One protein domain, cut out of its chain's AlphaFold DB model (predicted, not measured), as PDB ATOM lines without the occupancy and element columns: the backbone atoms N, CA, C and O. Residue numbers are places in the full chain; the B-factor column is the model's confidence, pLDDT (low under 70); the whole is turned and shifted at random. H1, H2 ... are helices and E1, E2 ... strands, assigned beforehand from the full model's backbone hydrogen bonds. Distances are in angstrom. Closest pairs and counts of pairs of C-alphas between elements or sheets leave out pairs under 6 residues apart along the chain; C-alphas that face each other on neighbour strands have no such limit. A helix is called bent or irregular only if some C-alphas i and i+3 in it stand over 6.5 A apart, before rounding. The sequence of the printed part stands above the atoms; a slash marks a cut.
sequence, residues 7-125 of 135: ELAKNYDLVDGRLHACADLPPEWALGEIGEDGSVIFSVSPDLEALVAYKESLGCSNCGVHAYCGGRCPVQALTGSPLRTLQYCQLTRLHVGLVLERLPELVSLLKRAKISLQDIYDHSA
ATOM      1  N   GLU A   7     129.968 129.361 197.682       92.19
ATOM      2  CA  GLU A   7     130.433 128.600 196.523       92.19
ATOM      3  C   GLU A   7     129.642 127.307 196.265       92.19
ATOM      4  O   GLU A   7     129.772 126.697 195.211       92.19
ATOM      5  N   LEU A   8     128.839 126.865 197.238       92.00
ATOM      6  CA  LEU A   8     128.016 125.662 197.134       92.00
ATOM      7  C   LEU A   8     126.609 125.938 196.597       92.00
ATOM      8  O   LEU A   8     125.914 124.973 196.285       92.00
ATOM      9  N   ALA A   9     126.164 127.203 196.585       89.06
ATOM     10  CA  ALA A   9     124.811 127.621 196.194       89.06
ATOM     11  C   ALA A   9     123.674 126.744 196.764       89.06
ATOM     12  O   ALA A   9     122.683 126.458 196.096       89.06
ATOM     13  N   LYS A  10     123.809 126.289 198.018       88.88
ATOM     14  CA  LYS A  10     122.765 125.496 198.701       88.88
ATOM     15  C   LYS A  10     121.604 126.347 199.215       88.88
ATOM     16  O   LYS A  10     120.556 125.798 199.535       88.88
ATOM     17  N   ASN A  11     121.817 127.657 199.295       85.38
ATOM     18  CA  ASN A  11     120.827 128.680 199.599       85.38
ATOM     19  C   ASN A  11     120.874 129.739 198.492       85.38
ATOM     20  O   ASN A  11     121.857 129.808 197.748       85.38
ATOM     21  N   TYR A  12     119.826 130.551 198.403       89.62
ATOM     22  CA  TYR A  12     119.757 131.662 197.467       89.62
ATOM     23  C   TYR A  12     119.116 132.888 198.112       89.62
ATOM     24  O   TYR A  12     118.263 132.763 198.990       89.62
ATOM     25  N   ASP A  13     119.498 134.051 197.604       91.88
ATOM     26  CA  ASP A  13     118.884 135.344 197.869       91.88
ATOM     27  C   ASP A  13     118.204 135.855 196.597       91.88
ATOM     28  O   ASP A  13     118.667 135.598 195.481       91.88
ATOM     29  N   LEU A  14     117.102 136.586 196.768       91.25
ATOM     30  CA  LEU A  14     116.413 137.277 195.682       91.25
ATOM     31  C   LEU A  14     116.709 138.774 195.781       91.25
ATOM     32  O   LEU A  14     116.253 139.439 196.712       91.25
ATOM     33  N   VAL A  15     117.443 139.305 194.808       91.19
ATOM     34  CA  VAL A  15     117.841 140.716 194.746       91.19
ATOM     35  C   VAL A  15     117.444 141.265 193.384       91.19
ATOM     36  O   VAL A  15     117.891 140.756 192.365       91.19
ATOM     37  N   ASP A  16     116.578 142.281 193.365       89.81
ATOM     38  CA  ASP A  16     116.135 142.952 192.128       89.81
ATOM     39  C   ASP A  16     115.612 141.980 191.045       89.81
ATOM     40  O   ASP A  16     115.962 142.052 189.870       89.81
ATOM     41  N   GLY A  17     114.818 140.987 191.467       91.19
ATOM     42  CA  GLY A  17     114.278 139.956 190.573       91.19
ATOM     43  C   GLY A  17     115.288 138.889 190.132       91.19
ATOM     44  O   GLY A  17     114.936 138.024 189.334       91.19
ATOM     45  N   ARG A  18     116.520 138.901 190.654       93.31
ATOM     46  CA  ARG A  18     117.577 137.933 190.332       93.31
ATOM     47  C   ARG A  18     117.895 137.017 191.497       93.31
ATOM     48  O   ARG A  18     117.869 137.423 192.655       93.31
ATOM     49  N   LEU A  19     118.229 135.777 191.171       93.44
ATOM     50  CA  LEU A  19     118.655 134.761 192.121       93.44
ATOM     51  C   LEU A  19     120.171 134.815 192.279       93.44
ATOM     52  O   LEU A  19     120.898 134.693 191.297       93.44
ATOM     53  N   HIS A  20     120.649 134.939 193.510       93.75
ATOM     54  CA  HIS A  20     122.071 134.967 193.846       93.75
ATOM     55  C   HIS A  20     122.394 133.914 194.902       93.75
ATOM     56  O   HIS A  20     121.557 133.602 195.737       93.75
ATOM     57  N   ALA A  21     123.625 133.395 194.916       92.69
ATOM     58  CA  ALA A  21     124.087 132.528 196.008       92.69
ATOM     59  C   ALA A  21     124.331 133.296 197.330       92.69
ATOM     60  O   ALA A  21     124.505 132.682 198.381       92.69
ATOM     61  N   CYS A  22     124.409 134.626 197.254       92.50
ATOM     62  CA  CYS A  22     124.555 135.560 198.366       92.50
ATOM     63  C   CYS A  22     124.093 136.945 197.895       92.50
ATOM     64  O   CYS A  22     124.462 137.359 196.795       92.50
ATOM     65  N   ALA A  23     123.331 137.664 198.717       92.25
ATOM     66  CA  ALA A  23     122.794 138.988 198.395       92.25
ATOM     67  C   ALA A  23     123.866 140.039 198.044       92.25
ATOM     68  O   ALA A  23     123.591 140.960 197.280       92.25
ATOM     69  N   ASP A  24     125.087 139.886 198.564       92.25
ATOM     70  CA  ASP A  24     126.197 140.810 198.303       92.25
ATOM     71  C   ASP A  24     126.951 140.510 196.992       92.25
ATOM     72  O   ASP A  24     127.875 141.244 196.623       92.25
ATOM     73  N   LEU A  25     126.620 139.420 196.287       92.69
ATOM     74  CA  LEU A  25     127.277 139.101 195.021       92.69
ATOM     75  C   LEU A  25     126.888 140.108 193.927       92.69
ATOM     76  O   LEU A  25     125.710 140.434 193.780       92.69
ATOM     77  N   PRO A  26     127.850 140.546 193.095       91.81
ATOM     78  CA  PRO A  26     127.555 141.423 191.970       91.81
ATOM     79  C   PRO A  26     126.550 140.814 190.967       91.81
ATOM     80  O   PRO A  26     126.456 139.586 190.862       91.81
ATOM     81  N   PRO A  27     125.832 141.640 190.181       91.25
ATOM     82  CA  PRO A  27     124.817 141.186 189.222       91.25
ATOM     83  C   PRO A  27     125.300 140.146 188.199       91.25
ATOM     84  O   PRO A  27     124.508 139.322 187.750       91.25
ATOM     85  N   GLU A  28     126.582 140.169 187.827       91.00
ATOM     86  CA  GLU A  28     127.206 139.210 186.907       91.00
ATOM     87  C   GLU A  28     127.391 137.802 187.501       91.00
ATOM     88  O   GLU A  28     127.669 136.859 186.765       91.00
ATOM     89  N   TRP A  29     127.198 137.652 188.814       92.94
ATOM     90  CA  TRP A  29     127.216 136.378 189.540       92.94
ATOM     91  C   TRP A  29     125.808 135.838 189.837       92.94
ATOM     92  O   TRP A  29     125.652 134.935 190.664       92.94
ATOM     93  N   ALA A  30     124.775 136.383 189.189       93.94
ATOM     94  CA  ALA A  30     123.420 135.858 189.295       93.94
ATOM     95  C   ALA A  30     123.345 134.415 188.761       93.94
ATOM     96  O   ALA A  30     123.893 134.077 187.713       93.94
ATOM     97  N   LEU A  31     122.627 133.562 189.485       93.69
ATOM     98  CA  LEU A  31     122.317 132.183 189.100       93.69
ATOM     99  C   LEU A  31     121.145 132.126 188.110       93.69
ATOM    100  O   LEU A  31     120.991 131.161 187.361       93.69
ATOM    101  N   GLY A  32     120.298 133.153 188.123       93.75
ATOM    102  CA  GLY A  32     119.100 133.240 187.303       93.75
ATOM    103  C   GLY A  32     118.262 134.469 187.627       93.75
ATOM    104  O   GLY A  32     118.666 135.328 188.411       93.75
ATOM    105  N   GLU A  33     117.076 134.524 187.042       94.69
ATOM    106  CA  GLU A  33     116.115 135.613 187.193       94.69
ATOM    107  C   GLU A  33     114.682 135.088 187.306       94.69
ATOM    108  O   GLU A  33     114.383 133.948 186.942       94.69
ATOM    109  N   ILE A  34     113.804 135.924 187.850       93.31
ATOM    110  CA  ILE A  34     112.367 135.684 187.922       93.31
ATOM    111  C   ILE A  34     111.713 136.364 186.719       93.31
ATOM    112  O   ILE A  34     111.773 137.586 186.585       93.31
ATOM    113  N   GLY A  35     111.097 135.570 185.844       91.25
ATOM    114  CA  GLY A  35     110.344 136.057 184.693       91.25
ATOM    115  C   GLY A  35     109.070 136.803 185.099       91.25
ATOM    116  O   GLY A  35     108.594 136.702 186.230       91.25
ATOM    117  N   GLU A  36     108.476 137.534 184.152       91.06
ATOM    118  CA  GLU A  36     107.244 138.311 184.382       91.06
ATOM    119  C   GLU A  36     106.050 137.449 184.833       91.06
ATOM    120  O   GLU A  36     105.152 137.932 185.520       91.06
ATOM    121  N   ASP A  37     106.047 136.164 184.475       94.31
ATOM    122  CA  ASP A  37     105.046 135.174 184.878       94.31
ATOM    123  C   ASP A  37     105.357 134.497 186.229       94.31
ATOM    124  O   ASP A  37     104.620 133.612 186.668       94.31
ATOM    125  N   GLY A  38     106.441 134.906 186.896       90.00
ATOM    126  CA  GLY A  38     106.936 134.316 188.136       90.00
ATOM    127  C   GLY A  38     107.752 133.033 187.946       90.00
ATOM    128  O   GLY A  38     108.126 132.408 188.941       90.00
ATOM    129  N   SER A  39     108.031 132.615 186.707       93.62
ATOM    130  CA  SER A  39     108.894 131.463 186.438       93.62
ATOM    131  C   SER A  39     110.358 131.760 186.768       93.62
ATOM    132  O   SER A  39     110.825 132.892 186.666       93.62
ATOM    133  N   VAL A  40     111.101 130.728 187.178       91.88
ATOM    134  CA  VAL A  40     112.544 130.840 187.420       91.88
ATOM    135  C   VAL A  40     113.296 130.484 186.145       91.88
ATOM    136  O   VAL A  40     113.201 129.355 185.658       91.88
ATOM    137  N   ILE A  41     114.088 131.426 185.646       92.06
ATOM    138  CA  ILE A  41     114.948 131.250 184.481       92.06
ATOM    139  C   ILE A  41     116.389 131.180 184.977       92.06
ATOM    140  O   ILE A  41     116.992 132.188 185.344       92.06
ATOM    141  N   PHE A  42     116.956 129.975 185.012       89.00
ATOM    142  CA  PHE A  42     118.368 129.806 185.345       89.00
ATOM    143  C   PHE A  42     119.246 130.269 184.183       89.00
ATOM    144  O   PHE A  42     119.040 129.883 183.031       89.00
ATOM    145  N   SER A  43     120.240 131.091 184.502       81.38
ATOM    146  CA  SER A  43     121.295 131.471 183.566       81.38
ATOM    147  C   SER A  43     122.344 130.359 183.476       81.38
ATOM    148  O   SER A  43     122.313 129.387 184.235       81.38
ATOM    149  N   VAL A  44     123.313 130.495 182.566       74.44
ATOM    150  CA  VAL A  44     124.550 129.708 182.680       74.44
ATOM    151  C   VAL A  44     125.161 130.047 184.035       74.44
ATOM    152  O   VAL A  44     125.537 131.195 184.259       74.44
ATOM    153  N   SER A  45     125.197 129.067 184.940       72.31
ATOM    154  CA  SER A  45     125.684 129.291 186.298       72.31
ATOM    155  C   SER A  45     127.115 129.832 186.237       72.31
ATOM    156  O   SER A  45     127.956 129.203 185.585       72.31
ATOM    157  N   PRO A  46     127.417 130.955 186.907       80.44
ATOM    158  CA  PRO A  46     128.793 131.401 187.059       80.44
ATOM    159  C   PRO A  46     129.609 130.310 187.762       80.44
ATOM    160  O   PRO A  46     129.069 129.507 188.532       80.44
ATOM    161  N   ASP A  47     130.914 130.279 187.495       88.81
ATOM    162  CA  ASP A  47     131.841 129.375 188.173       88.81
ATOM    163  C   ASP A  47     132.042 129.828 189.625       88.81
ATOM    164  O   ASP A  47     132.956 130.585 189.955       88.81
ATOM    165  N   LEU A  48     131.147 129.378 190.502       90.94
ATOM    166  CA  LEU A  48     131.184 129.697 191.925       90.94
ATOM    167  C   LEU A  48     132.416 129.126 192.634       90.94
ATOM    168  O   LEU A  48     132.794 129.651 193.681       90.94
ATOM    169  N   GLU A  49     133.081 128.106 192.083       91.50
ATOM    170  CA  GLU A  49     134.326 127.594 192.663       91.50
ATOM    171  C   GLU A  49     135.451 128.631 192.553       91.50
ATOM    172  O   GLU A  49     136.274 128.762 193.467       91.50
ATOM    173  N   ALA A  50     135.436 129.465 191.508       92.69
ATOM    174  CA  ALA A  50     136.393 130.557 191.356       92.69
ATOM    175  C   ALA A  50     136.324 131.581 192.506       92.69
ATOM    176  O   ALA A  50     137.345 132.193 192.837       92.69
ATOM    177  N   LEU A  51     135.175 131.720 193.190       93.31
ATOM    178  CA  LEU A  51     135.034 132.613 194.350       93.31
ATOM    179  C   LEU A  51     136.000 132.259 195.481       93.31
ATOM    180  O   LEU A  51     136.385 133.132 196.254       93.31
ATOM    181  N   VAL A  52     136.415 130.995 195.594       94.81
ATOM    182  CA  VAL A  52     137.284 130.529 196.684       94.81
ATOM    183  C   VAL A  52     138.742 130.338 196.278       94.81
ATOM    184  O   VAL A  52     139.560 129.991 197.134       94.81
ATOM    185  N   ALA A  53     139.101 130.631 195.026       94.94
ATOM    186  CA  ALA A  53     140.460 130.456 194.507       94.94
ATOM    187  C   ALA A  53     141.512 131.278 195.279       94.94
ATOM    188  O   ALA A  53     142.641 130.833 195.487       94.94
ATOM    189  N   TYR A  54     141.136 132.448 195.815       95.12
ATOM    190  CA  TYR A  54     142.035 133.284 196.625       95.12
ATOM    191  C   TYR A  54     142.585 132.562 197.872       95.12
ATOM    192  O   TYR A  54     143.602 132.967 198.435       95.12
ATOM    193  N   LYS A  55     141.937 131.487 198.331       95.62
ATOM    194  CA  LYS A  55     142.389 130.720 199.500       95.62
ATOM    195  C   LYS A  55     143.722 130.019 199.266       95.62
ATOM    196  O   LYS A  55     144.450 129.787 200.235       95.62
ATOM    197  N   GLU A  56     144.050 129.703 198.016       95.19
ATOM    198  CA  GLU A  56     145.343 129.125 197.651       95.19
ATOM    199  C   GLU A  56     146.470 130.130 197.886       95.19
ATOM    200  O   GLU A  56     147.429 129.822 198.593       95.19
ATOM    201  N   SER A  57     146.313 131.365 197.400       94.31
ATOM    202  CA  SER A  57     147.317 132.423 197.581       94.31
ATOM    203  C   SER A  57     147.477 132.845 199.045       94.31
ATOM    204  O   SER A  57     148.563 133.249 199.460       94.31
ATOM    205  N   LEU A  58     146.429 132.693 199.862       95.25
ATOM    206  CA  LEU A  58     146.497 132.893 201.312       95.25
ATOM    207  C   LEU A  58     147.073 131.695 202.088       95.25
ATOM    208  O   LEU A  58     147.311 131.823 203.296       95.25
ATOM    209  N   GLY A  59     147.260 130.537 201.445       95.88
ATOM    210  CA  GLY A  59     147.733 129.307 202.081       95.88
ATOM    211  C   GLY A  59     146.757 128.742 203.116       95.88
ATOM    212  O   GLY A  59     147.179 128.250 204.165       95.88
ATOM    213  N   CYS A  60     145.444 128.854 202.882       95.50
ATOM    214  CA  CYS A  60     144.434 128.463 203.870       95.50
ATOM    215  C   CYS A  60     144.483 126.976 204.251       95.50
ATOM    216  O   CYS A  60     144.232 126.665 205.412       95.50
ATOM    217  N   SER A  61     144.822 126.078 203.321       92.44
ATOM    218  CA  SER A  61     144.865 124.622 203.553       92.44
ATOM    219  C   SER A  61     145.840 124.201 204.656       92.44
ATOM    220  O   SER A  61     145.592 123.217 205.344       92.44
ATOM    221  N   ASN A  62     146.902 124.980 204.868       93.44
ATOM    222  CA  ASN A  62     147.932 124.720 205.876       93.44
ATOM    223  C   ASN A  62     147.860 125.706 207.058       93.44
ATOM    224  O   ASN A  62     148.795 125.810 207.852       93.44
ATOM    225  N   CYS A  63     146.779 126.481 207.172       93.50
ATOM    226  CA  CYS A  63     146.647 127.521 208.185       93.50
ATOM    227  C   CYS A  63     145.882 127.018 209.415       93.50
ATOM    228  O   CYS A  63     144.692 126.726 209.328       93.50
ATOM    229  N   GLY A  64     146.515 127.041 210.593       91.88
ATOM    230  CA  GLY A  64     145.883 126.639 211.863       91.88
ATOM    231  C   GLY A  64     144.689 127.496 212.316       91.88
ATOM    232  O   GLY A  64     143.998 127.135 213.259       91.88
ATOM    233  N   VAL A  65     144.421 128.618 211.640       94.00
ATOM    234  CA  VAL A  65     143.290 129.522 211.919       94.00
ATOM    235  C   VAL A  65     142.089 129.243 211.003       94.00
ATOM    236  O   VAL A  65     140.992 129.742 211.246       94.00
ATOM    237  N   HIS A  66     142.257 128.436 209.948       93.62
ATOM    238  CA  HIS A  66     141.224 128.239 208.924       93.62
ATOM    239  C   HIS A  66     139.914 127.674 209.486       93.62
ATOM    240  O   HIS A  66     138.851 128.129 209.079       93.62
ATOM    241  N   ALA A  67     139.981 126.782 210.478       89.62
ATOM    242  CA  ALA A  67     138.798 126.239 211.150       89.62
ATOM    243  C   ALA A  67     137.940 127.316 211.840       89.62
ATOM    244  O   ALA A  67     136.730 127.153 211.949       89.62
ATOM    245  N   TYR A  68     138.556 128.417 212.278       90.50
ATOM    246  CA  TYR A  68     137.851 129.551 212.869       90.50
ATOM    247  C   TYR A  68     137.303 130.503 211.800       90.50
ATOM    248  O   TYR A  68     136.153 130.916 211.870       90.50
ATOM    249  N   CYS A  69     138.112 130.861 210.795       92.75
ATOM    250  CA  CYS A  69     137.737 131.921 209.852       92.75
ATOM    251  C   CYS A  69     137.062 131.437 208.559       92.75
ATOM    252  O   CYS A  69     136.597 132.262 207.774       92.75
ATOM    253  N   GLY A  70     137.106 130.140 208.246       92.50
ATOM    254  CA  GLY A  70     136.606 129.556 206.994       92.50
ATOM    255  C   GLY A  70     137.344 130.002 205.720       92.50
ATOM    256  O   GLY A  70     137.104 129.464 204.637       92.50
ATOM    257  N   GLY A  71     138.308 130.918 205.825       91.75
ATOM    258  CA  GLY A  71     138.919 131.617 204.693       91.75
ATOM    259  C   GLY A  71     138.351 133.019 204.452       91.75
ATOM    260  O   GLY A  71     138.784 133.657 203.503       91.75
ATOM    261  N   ARG A  72     137.466 133.529 205.321       89.38
ATOM    262  CA  ARG A  72     136.703 134.788 205.173       89.38
ATOM    263  C   ARG A  72     135.671 134.758 204.039       89.38
ATOM    264  O   ARG A  72     135.513 133.742 203.369       89.38
ATOM    265  N   CYS A  73     134.928 135.856 203.904       92.50
ATOM    266  CA  CYS A  73     133.876 136.026 202.910       92.50
ATOM    267  C   CYS A  73     134.467 136.117 201.488       92.50
ATOM    268  O   CYS A  73     135.269 137.022 201.231       92.50
ATOM    269  N   PRO A  74     134.056 135.242 200.552       93.88
ATOM    270  CA  PRO A  74     134.490 135.322 199.159       93.88
ATOM    271  C   PRO A  74     134.081 136.609 198.456       93.88
ATOM    272  O   PRO A  74     134.856 137.130 197.662       93.88
ATOM    273  N   VAL A  75     132.917 137.175 198.791       93.12
ATOM    274  CA  VAL A  75     132.464 138.446 198.209       93.12
ATOM    275  C   VAL A  75     133.436 139.576 198.551       93.12
ATOM    276  O   VAL A  75     133.829 140.333 197.672       93.12
ATOM    277  N   GLN A  76     133.921 139.642 199.797       92.44
ATOM    278  CA  GLN A  76     134.945 140.620 200.187       92.44
ATOM    279  C   GLN A  76     136.267 140.423 199.435       92.44
ATOM    280  O   GLN A  76     136.972 141.395 199.169       92.44
ATOM    281  N   ALA A  77     136.625 139.175 199.122       94.06
ATOM    282  CA  ALA A  77     137.823 138.877 198.346       94.06
ATOM    283  C   ALA A  77     137.653 139.258 196.867       94.06
ATOM    284  O   ALA A  77     138.603 139.757 196.268       94.06
ATOM    285  N   LEU A  78     136.450 139.056 196.319       94.31
ATOM    286  CA  LEU A  78     136.062 139.387 194.948       94.31
ATOM    287  C   LEU A  78     135.992 140.902 194.712       94.31
ATOM    288  O   LEU A  78     136.564 141.394 193.746       94.31
ATOM    289  N   THR A  79     135.298 141.644 195.579       91.75
ATOM    290  CA  THR A  79     135.112 143.099 195.425       91.75
ATOM    291  C   THR A  79     136.290 143.910 195.972       91.75
ATOM    292  O   THR A  79     136.406 145.112 195.722       91.75
ATOM    293  N   GLY A  80     137.169 143.265 196.743       91.38
ATOM    294  CA  GLY A  80     138.365 143.858 197.325       91.38
ATOM    295  C   GLY A  80     139.592 143.810 196.410       91.38
ATOM    296  O   GLY A  80     139.530 143.520 195.223       91.38
ATOM    297  N   SER A  81     140.756 144.095 196.998       94.69
ATOM    298  CA  SER A  81     142.053 143.911 196.341       94.69
ATOM    299  C   SER A  81     142.823 142.760 196.988       94.69
ATOM    300  O   SER A  81     142.658 142.526 198.190       94.69
ATOM    301  N   PRO A  82     143.742 142.091 196.264       94.50
ATOM    302  CA  PRO A  82     144.578 141.040 196.845       94.50
ATOM    303  C   PRO A  82     145.325 141.493 198.109       94.50
ATOM    304  O   PRO A  82     145.397 140.755 199.092       94.50
ATOM    305  N   LEU A  83     145.816 142.740 198.121       96.12
ATOM    306  CA  LEU A  83     146.480 143.325 199.287       96.12
ATOM    307  C   LEU A  83     145.525 143.462 200.479       96.12
ATOM    308  O   LEU A  83     145.888 143.096 201.595       96.12
ATOM    309  N   ARG A  84     144.302 143.952 200.256       95.12
ATOM    310  CA  ARG A  84     143.302 144.107 201.320       95.12
ATOM    311  C   ARG A  84     142.875 142.750 201.883       95.12
ATOM    312  O   ARG A  84     142.789 142.587 203.099       95.12
ATOM    313  N   THR A  85     142.685 141.760 201.017       94.94
ATOM    314  CA  THR A  85     142.385 140.375 201.402       94.94
ATOM    315  C   THR A  85     143.505 139.778 202.261       94.94
ATOM    316  O   THR A  85     143.236 139.193 203.313       94.94
ATOM    317  N   LEU A  86     144.771 139.999 201.884       96.19
ATOM    318  CA  LEU A  86     145.929 139.579 202.676       96.19
ATOM    319  C   LEU A  86     145.985 140.276 204.043       96.19
ATOM    320  O   LEU A  86     146.193 139.607 205.056       96.19
ATOM    321  N   GLN A  87     145.769 141.593 204.089       96.12
ATOM    322  CA  GLN A  87     145.763 142.367 205.334       96.12
ATOM    323  C   GLN A  87     144.712 141.844 206.315       96.12
ATOM    324  O   GLN A  87     145.031 141.584 207.474       96.12
ATOM    325  N   TYR A  88     143.478 141.605 205.859       94.81
ATOM    326  CA  TYR A  88     142.451 141.005 206.712       94.81
ATOM    327  C   TYR A  88     142.827 139.598 207.169       94.81
ATOM    328  O   TYR A  88     142.620 139.264 208.331       94.81
ATOM    329  N   CYS A  89     143.418 138.784 206.292       95.56
ATOM    330  CA  CYS A  89     143.895 137.457 206.665       95.56
ATOM    331  C   CYS A  89     144.940 137.523 207.796       95.56
ATOM    332  O   CYS A  89     144.854 136.772 208.769       95.56
ATOM    333  N   GLN A  90     145.898 138.449 207.707       96.31
ATOM    334  CA  GLN A  90     146.905 138.680 208.748       96.31
ATOM    335  C   GLN A  90     146.284 139.189 210.052       96.31
ATOM    336  O   GLN A  90     146.620 138.677 211.118       96.31
ATOM    337  N   LEU A  91     145.342 140.132 209.975       96.44
ATOM    338  CA  LEU A  91     144.637 140.654 211.148       96.44
ATOM    339  C   LEU A  91     143.844 139.561 211.865       96.44
ATOM    340  O   LEU A  91     143.931 139.450 213.085       96.44
ATOM    341  N   THR A  92     143.127 138.710 211.130       95.00
ATOM    342  CA  THR A  92     142.414 137.569 211.718       95.00
ATOM    343  C   THR A  92     143.380 136.581 212.371       95.00
ATOM    344  O   THR A  92     143.114 136.116 213.475       95.00
ATOM    345  N   ARG A  93     144.523 136.282 211.738       95.38
ATOM    346  CA  ARG A  93     145.554 135.412 212.332       95.38
ATOM    347  C   ARG A  93     146.107 135.988 213.632       95.38
ATOM    348  O   ARG A  93     146.219 135.254 214.609       95.38
ATOM    349  N   LEU A  94     146.404 137.287 213.653       96.94
ATOM    350  CA  LEU A  94     146.873 137.980 214.850       96.94
ATOM    351  C   LEU A  94     145.809 137.971 215.951       96.94
ATOM    352  O   LEU A  94     146.120 137.633 217.087       96.94
ATOM    353  N   HIS A  95     144.558 138.291 215.614       95.81
ATOM    354  CA  HIS A  95     143.443 138.267 216.557       95.81
ATOM    355  C   HIS A  95     143.293 136.889 217.211       95.81
ATOM    356  O   HIS A  95     143.268 136.787 218.434       95.81
ATOM    357  N   VAL A  96     143.267 135.824 216.406       94.94
ATOM    358  CA  VAL A  96     143.157 134.456 216.924       94.94
ATOM    359  C   VAL A  96     144.377 134.081 217.759       94.94
ATOM    360  O   VAL A  96     144.208 133.503 218.828       94.94
ATOM    361  N   GLY A  97     145.588 134.454 217.335       95.25
ATOM    362  CA  GLY A  97     146.803 134.256 218.131       95.25
ATOM    363  C   GLY A  97     146.703 134.895 219.518       95.25
ATOM    364  O   GLY A  97     146.882 134.210 220.521       95.25
ATOM    365  N   LEU A  98     146.308 136.170 219.583       96.44
ATOM    366  CA  LEU A  98     146.124 136.902 220.842       96.44
ATOM    367  C   LEU A  98     145.062 136.260 221.744       96.44
ATOM    368  O   LEU A  98     145.252 136.161 222.957       96.44
ATOM    369  N   VAL A  99     143.943 135.807 221.171       94.50
ATOM    370  CA  VAL A  99     142.892 135.119 221.933       94.50
ATOM    371  C   VAL A  99     143.405 133.789 222.482       94.50
ATOM    372  O   VAL A  99     143.196 133.502 223.658       94.50
ATOM    373  N   LEU A 100     144.112 132.996 221.674       94.31
ATOM    374  CA  LEU A 100     144.669 131.709 222.099       94.31
ATOM    375  C   LEU A 100     145.711 131.867 223.214       94.31
ATOM    376  O   LEU A 100     145.703 131.080 224.159       94.31
ATOM    377  N   GLU A 101     146.549 132.906 223.161       97.12
ATOM    378  CA  GLU A 101     147.504 133.231 224.232       97.12
ATOM    379  C   GLU A 101     146.816 133.541 225.569       97.12
ATOM    380  O   GLU A 101     147.349 133.231 226.636       97.12
ATOM    381  N   ARG A 102     145.625 134.148 225.529       97.00
ATOM    382  CA  ARG A 102     144.843 134.509 226.723       97.00
ATOM    383  C   ARG A 102     143.832 133.447 227.136       97.00
ATOM    384  O   ARG A 102     143.318 133.500 228.252       97.00
ATOM    385  N   LEU A 103     143.566 132.456 226.288       94.88
ATOM    386  CA  LEU A 103     142.528 131.456 226.521       94.88
ATOM    387  C   LEU A 103     142.678 130.710 227.863       94.88
ATOM    388  O   LEU A 103     141.670 130.575 228.560       94.88
ATOM    389  N   PRO A 104     143.880 130.280 228.306       97.06
ATOM    390  CA  PRO A 104     144.029 129.627 229.610       97.06
ATOM    391  C   PRO A 104     143.629 130.525 230.791       97.06
ATOM    392  O   PRO A 104     142.993 130.066 231.744       97.06
ATOM    393  N   GLU A 105     143.973 131.813 230.719       97.50
ATOM    394  CA  GLU A 105     143.616 132.806 231.733       97.50
ATOM    395  C   GLU A 105     142.102 133.038 231.762       97.50
ATOM    396  O   GLU A 105     141.493 132.986 232.835       97.50
ATOM    397  N   LEU A 106     141.483 133.207 230.588       94.69
ATOM    398  CA  LEU A 106     140.034 133.365 230.445       94.69
ATOM    399  C   LEU A 106     139.283 132.163 231.028       94.69
ATOM    400  O   LEU A 106     138.369 132.334 231.832       94.69
ATOM    401  N   VAL A 107     139.714 130.939 230.713       95.38
ATOM    402  CA  VAL A 107     139.115 129.712 231.263       95.38
ATOM    403  C   VAL A 107     139.254 129.655 232.789       95.38
ATOM    404  O   VAL A 107     138.319 129.252 233.483       95.38
ATOM    405  N   SER A 108     140.397 130.072 233.340       96.88
ATOM    406  CA  SER A 108     140.602 130.147 234.792       96.88
ATOM    407  C   SER A 108     139.686 131.182 235.461       96.88
ATOM    408  O   SER A 108     139.116 130.923 236.524       96.88
ATOM    409  N   LEU A 109     139.505 132.350 234.839       96.75
ATOM    410  CA  LEU A 109     138.588 133.394 235.308       96.75
ATOM    411  C   LEU A 109     137.134 132.911 235.315       96.75
ATOM    412  O   LEU A 109     136.469 133.043 236.341       96.75
ATOM    413  N   LEU A 110     136.675 132.282 234.230       96.00
ATOM    414  CA  LEU A 110     135.325 131.715 234.133       96.00
ATOM    415  C   LEU A 110     135.068 130.672 235.226       96.00
ATOM    416  O   LEU A 110     134.066 130.750 235.936       96.00
ATOM    417  N   LYS A 111     136.025 129.758 235.449       96.50
ATOM    418  CA  LYS A 111     135.943 128.760 236.529       96.50
ATOM    419  C   LYS A 111     135.834 129.403 237.912       96.50
ATOM    420  O   LYS A 111     135.008 128.972 238.713       96.50
ATOM    421  N   ARG A 112     136.634 130.440 238.201       97.69
ATOM    422  CA  ARG A 112     136.569 131.180 239.478       97.69
ATOM    423  C   ARG A 112     135.239 131.905 239.664       97.69
ATOM    424  O   ARG A 112     134.715 131.923 240.773       97.69
ATOM    425  N   ALA A 113     134.695 132.456 238.585       97.19
ATOM    426  CA  ALA A 113     133.397 133.119 238.573       97.19
ATOM    427  C   ALA A 113     132.209 132.139 238.567       97.19
ATOM    428  O   ALA A 113     131.071 132.582 238.676       97.19
ATOM    429  N   LYS A 114     132.459 130.823 238.465       97.62
ATOM    430  CA  LYS A 114     131.437 129.777 238.287       97.62
ATOM    431  C   LYS A 114     130.545 130.016 237.059       97.62
ATOM    432  O   LYS A 114     129.372 129.668 237.085       97.62
ATOM    433  N   ILE A 115     131.118 130.587 236.000       96.38
ATOM    434  CA  ILE A 115     130.456 130.800 234.708       96.38
ATOM    435  C   ILE A 115     130.817 129.622 233.801       96.38
ATOM    436  O   ILE A 115     131.994 129.372 233.521       96.38
ATOM    437  N   SER A 116     129.812 128.877 233.362       94.56
ATOM    438  CA  SER A 116     129.944 127.811 232.373       94.56
ATOM    439  C   SER A 116     129.965 128.369 230.946       94.56
ATOM    440  O   SER A 116     129.600 129.514 230.693       94.56
ATOM    441  N   LEU A 117     130.379 127.546 229.978       89.69
ATOM    442  CA  LEU A 117     130.274 127.924 228.563       89.69
ATOM    443  C   LEU A 117     128.811 128.092 228.122       89.69
ATOM    444  O   LEU A 117     128.539 128.917 227.254       89.69
ATOM    445  N   GLN A 118     127.888 127.345 228.737       92.62
ATOM    446  CA  GLN A 118     126.458 127.484 228.476       92.62
ATOM    447  C   GLN A 118     125.946 128.841 228.963       92.62
ATOM    448  O   GLN A 118     125.238 129.502 228.219       92.62
ATOM    449  N   ASP A 119     126.389 129.310 230.134       94.44
ATOM    450  CA  ASP A 119     126.010 130.637 230.640       94.44
ATOM    451  C   ASP A 119     126.448 131.744 229.667       94.44
ATOM    452  O   ASP A 119     125.700 132.679 229.400       94.44
ATOM    453  N   ILE A 120     127.646 131.634 229.076       90.56
ATOM    454  CA  ILE A 120     128.101 132.593 228.056       90.56
ATOM    455  C   ILE A 120     127.138 132.607 226.869       90.56
ATOM    456  O   ILE A 120     126.763 133.686 226.411       90.56
ATOM    457  N   TYR A 121     126.749 131.429 226.378       87.94
ATOM    458  CA  TYR A 121     125.798 131.312 225.279       87.94
ATOM    459  C   TYR A 121     124.434 131.889 225.668       87.94
ATOM    460  O   TYR A 121     123.959 132.795 224.999       87.94
ATOM    461  N   ASP A 122     123.854 131.464 226.785       89.56
ATOM    462  CA  ASP A 122     122.508 131.865 227.212       89.56
ATOM    463  C   ASP A 122     122.391 133.369 227.497       89.56
ATOM    464  O   ASP A 122     121.338 133.964 227.279       89.56
ATOM    465  N   HIS A 123     123.471 134.006 227.962       89.31
ATOM    466  CA  HIS A 123     123.485 135.440 228.259       89.31
ATOM    467  C   HIS A 123     123.934 136.324 227.089       89.31
ATOM    468  O   HIS A 123     123.657 137.524 227.109       89.31
ATOM    469  N   SER A 124     124.628 135.769 226.091       85.94
ATOM    470  CA  SER A 124     125.166 136.546 224.958       85.94
ATOM    471  C   SER A 124     124.458 136.259 223.636       85.94
ATOM    472  O   SER A 124     124.505 137.091 222.733       85.94
ATOM    473  N   ALA A 125     123.814 135.100 223.495       79.88
ATOM    474  CA  ALA A 125     123.031 134.747 222.324       79.88
ATOM    475  C   ALA A 125     121.629 135.346 222.464       79.88
ATOM    476  O   ALA A 125     120.778 134.852 223.197       79.88
TER     477      ALA A 125
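This is residues 7 to 125 of the 135 residues of the protein "SPASM domain-containing protein" of Thermodesulfatator sp (UniProt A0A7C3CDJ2). The domain is an open, curved arch: a small twisted sheet of four short strands, E1 to E4, makes one end, a loose cluster of short helices, H1 to H4, makes the bottom of the curve, and the long bent helix H5 runs away from that cluster to the other end, where H6 folds back toward the open side. No helix packs on the sheet, and residues 98 to 106 of H5 stand free. The printed part has 119 residues with four named strands followed by six named helices, in the order E1 E2 E3 E4 H1 H2 H3 H4 H5 H6; the class is mixed, helices and strands. The sheet has the order E1, E2, E3, E4, antiparallel throughout. The whole is only just loose, close to extended, with a radius of gyration of the C-alphas of 19.9 A, and spans 63 by 35 by 19 A.

Begin at Glu 7 and go on to C-alpha 13 at (118.884, 135.344, 197.869), where E1, residues 13 to 15, starts. E2 follows at residues 18 to 20, E3 at residues 32 to 34 and E4 at residues 40 to 42; E3 is 7.2 A long from first to last C-alpha. Next come H1, residues 48 to 52, 7.8 A; H2, residues 54 to 57, 5.4 A; H3, residues 66 to 69, 5.2 A; and H4, residues 74 to 79, 8.6 A. Find C-alpha 82 at (144.578, 141.040, 196.845): here H5 begins, residues 82 to 113. By its hydrogen bonds it was assigned as one helix, but it is bent, with C-alphas 101 and 104 at 7.3 A. Its arm H5a, residues 82 to 101, is 28.6 A long, and its arm H5b, residues 104 to 113, is 14.3 A long. H6, residues 117 to 124, is 10.7 A long and ends at C-alpha 124, (125.166, 136.546, 224.958).

Look first at the sheet, a meander, each strand the antiparallel neighbour of the one before. E1 and E2 form a hairpin at 141 degrees, with N 13 and O 20 within hydrogen-bond range at 2.8 A. E2 and E3 form a hairpin at 140 degrees, with N 19 and O 32 at 2.8 A. E3 and E4 form a hairpin at 163 degrees, with N 33 and O 41 at 2.9 A. From edge to edge the strands' lines turn by 83 degrees. H1 to H4, both arms of H5 and H6 are not on the sheet. Among the helices, H1 and H4 touch, their closest C-alphas being those of Leu 51 and Pro 74 at 5.5 A. H1 and H2 meet only through their link. H4 and H5a are close but not clearly touching, at 5.7 A between the C-alphas of Ala 77 and Thr 85, with a steep tilt of 39 degrees, opposite ways. H3 is close to H5a but not clearly touching it, at 7.6 A between the C-alphas of Cys 69 and Thr 92. H2 and H5a are near each other, with 7 pairs of C-alphas within 10 A. H5a and H5b stand at a steep tilt of 52 degrees. H6 is apart from H5a, and only just apart from H5b, closest 8.4 A. In H4, H5a, H5b and H6 every O i to N i+4 pair is within hydrogen-bond range; H1 has 0 of 1, but 2 of 2 O i to N i+3 pairs, and H2 and H3 are too short for an O i to N i+4 pair.

The two C-alphas farthest apart are those of Asp 37 and Arg 112, 63.2 A. The printed part, residues 7 to 125, has no cut. The link from E2 to E3, 11 residues, is long; that from H2 to H3, 8 residues, is short but not tight; the others are tight. The mean pLDDT of the printed part is 92.7, and no printed residue of this model is under 70.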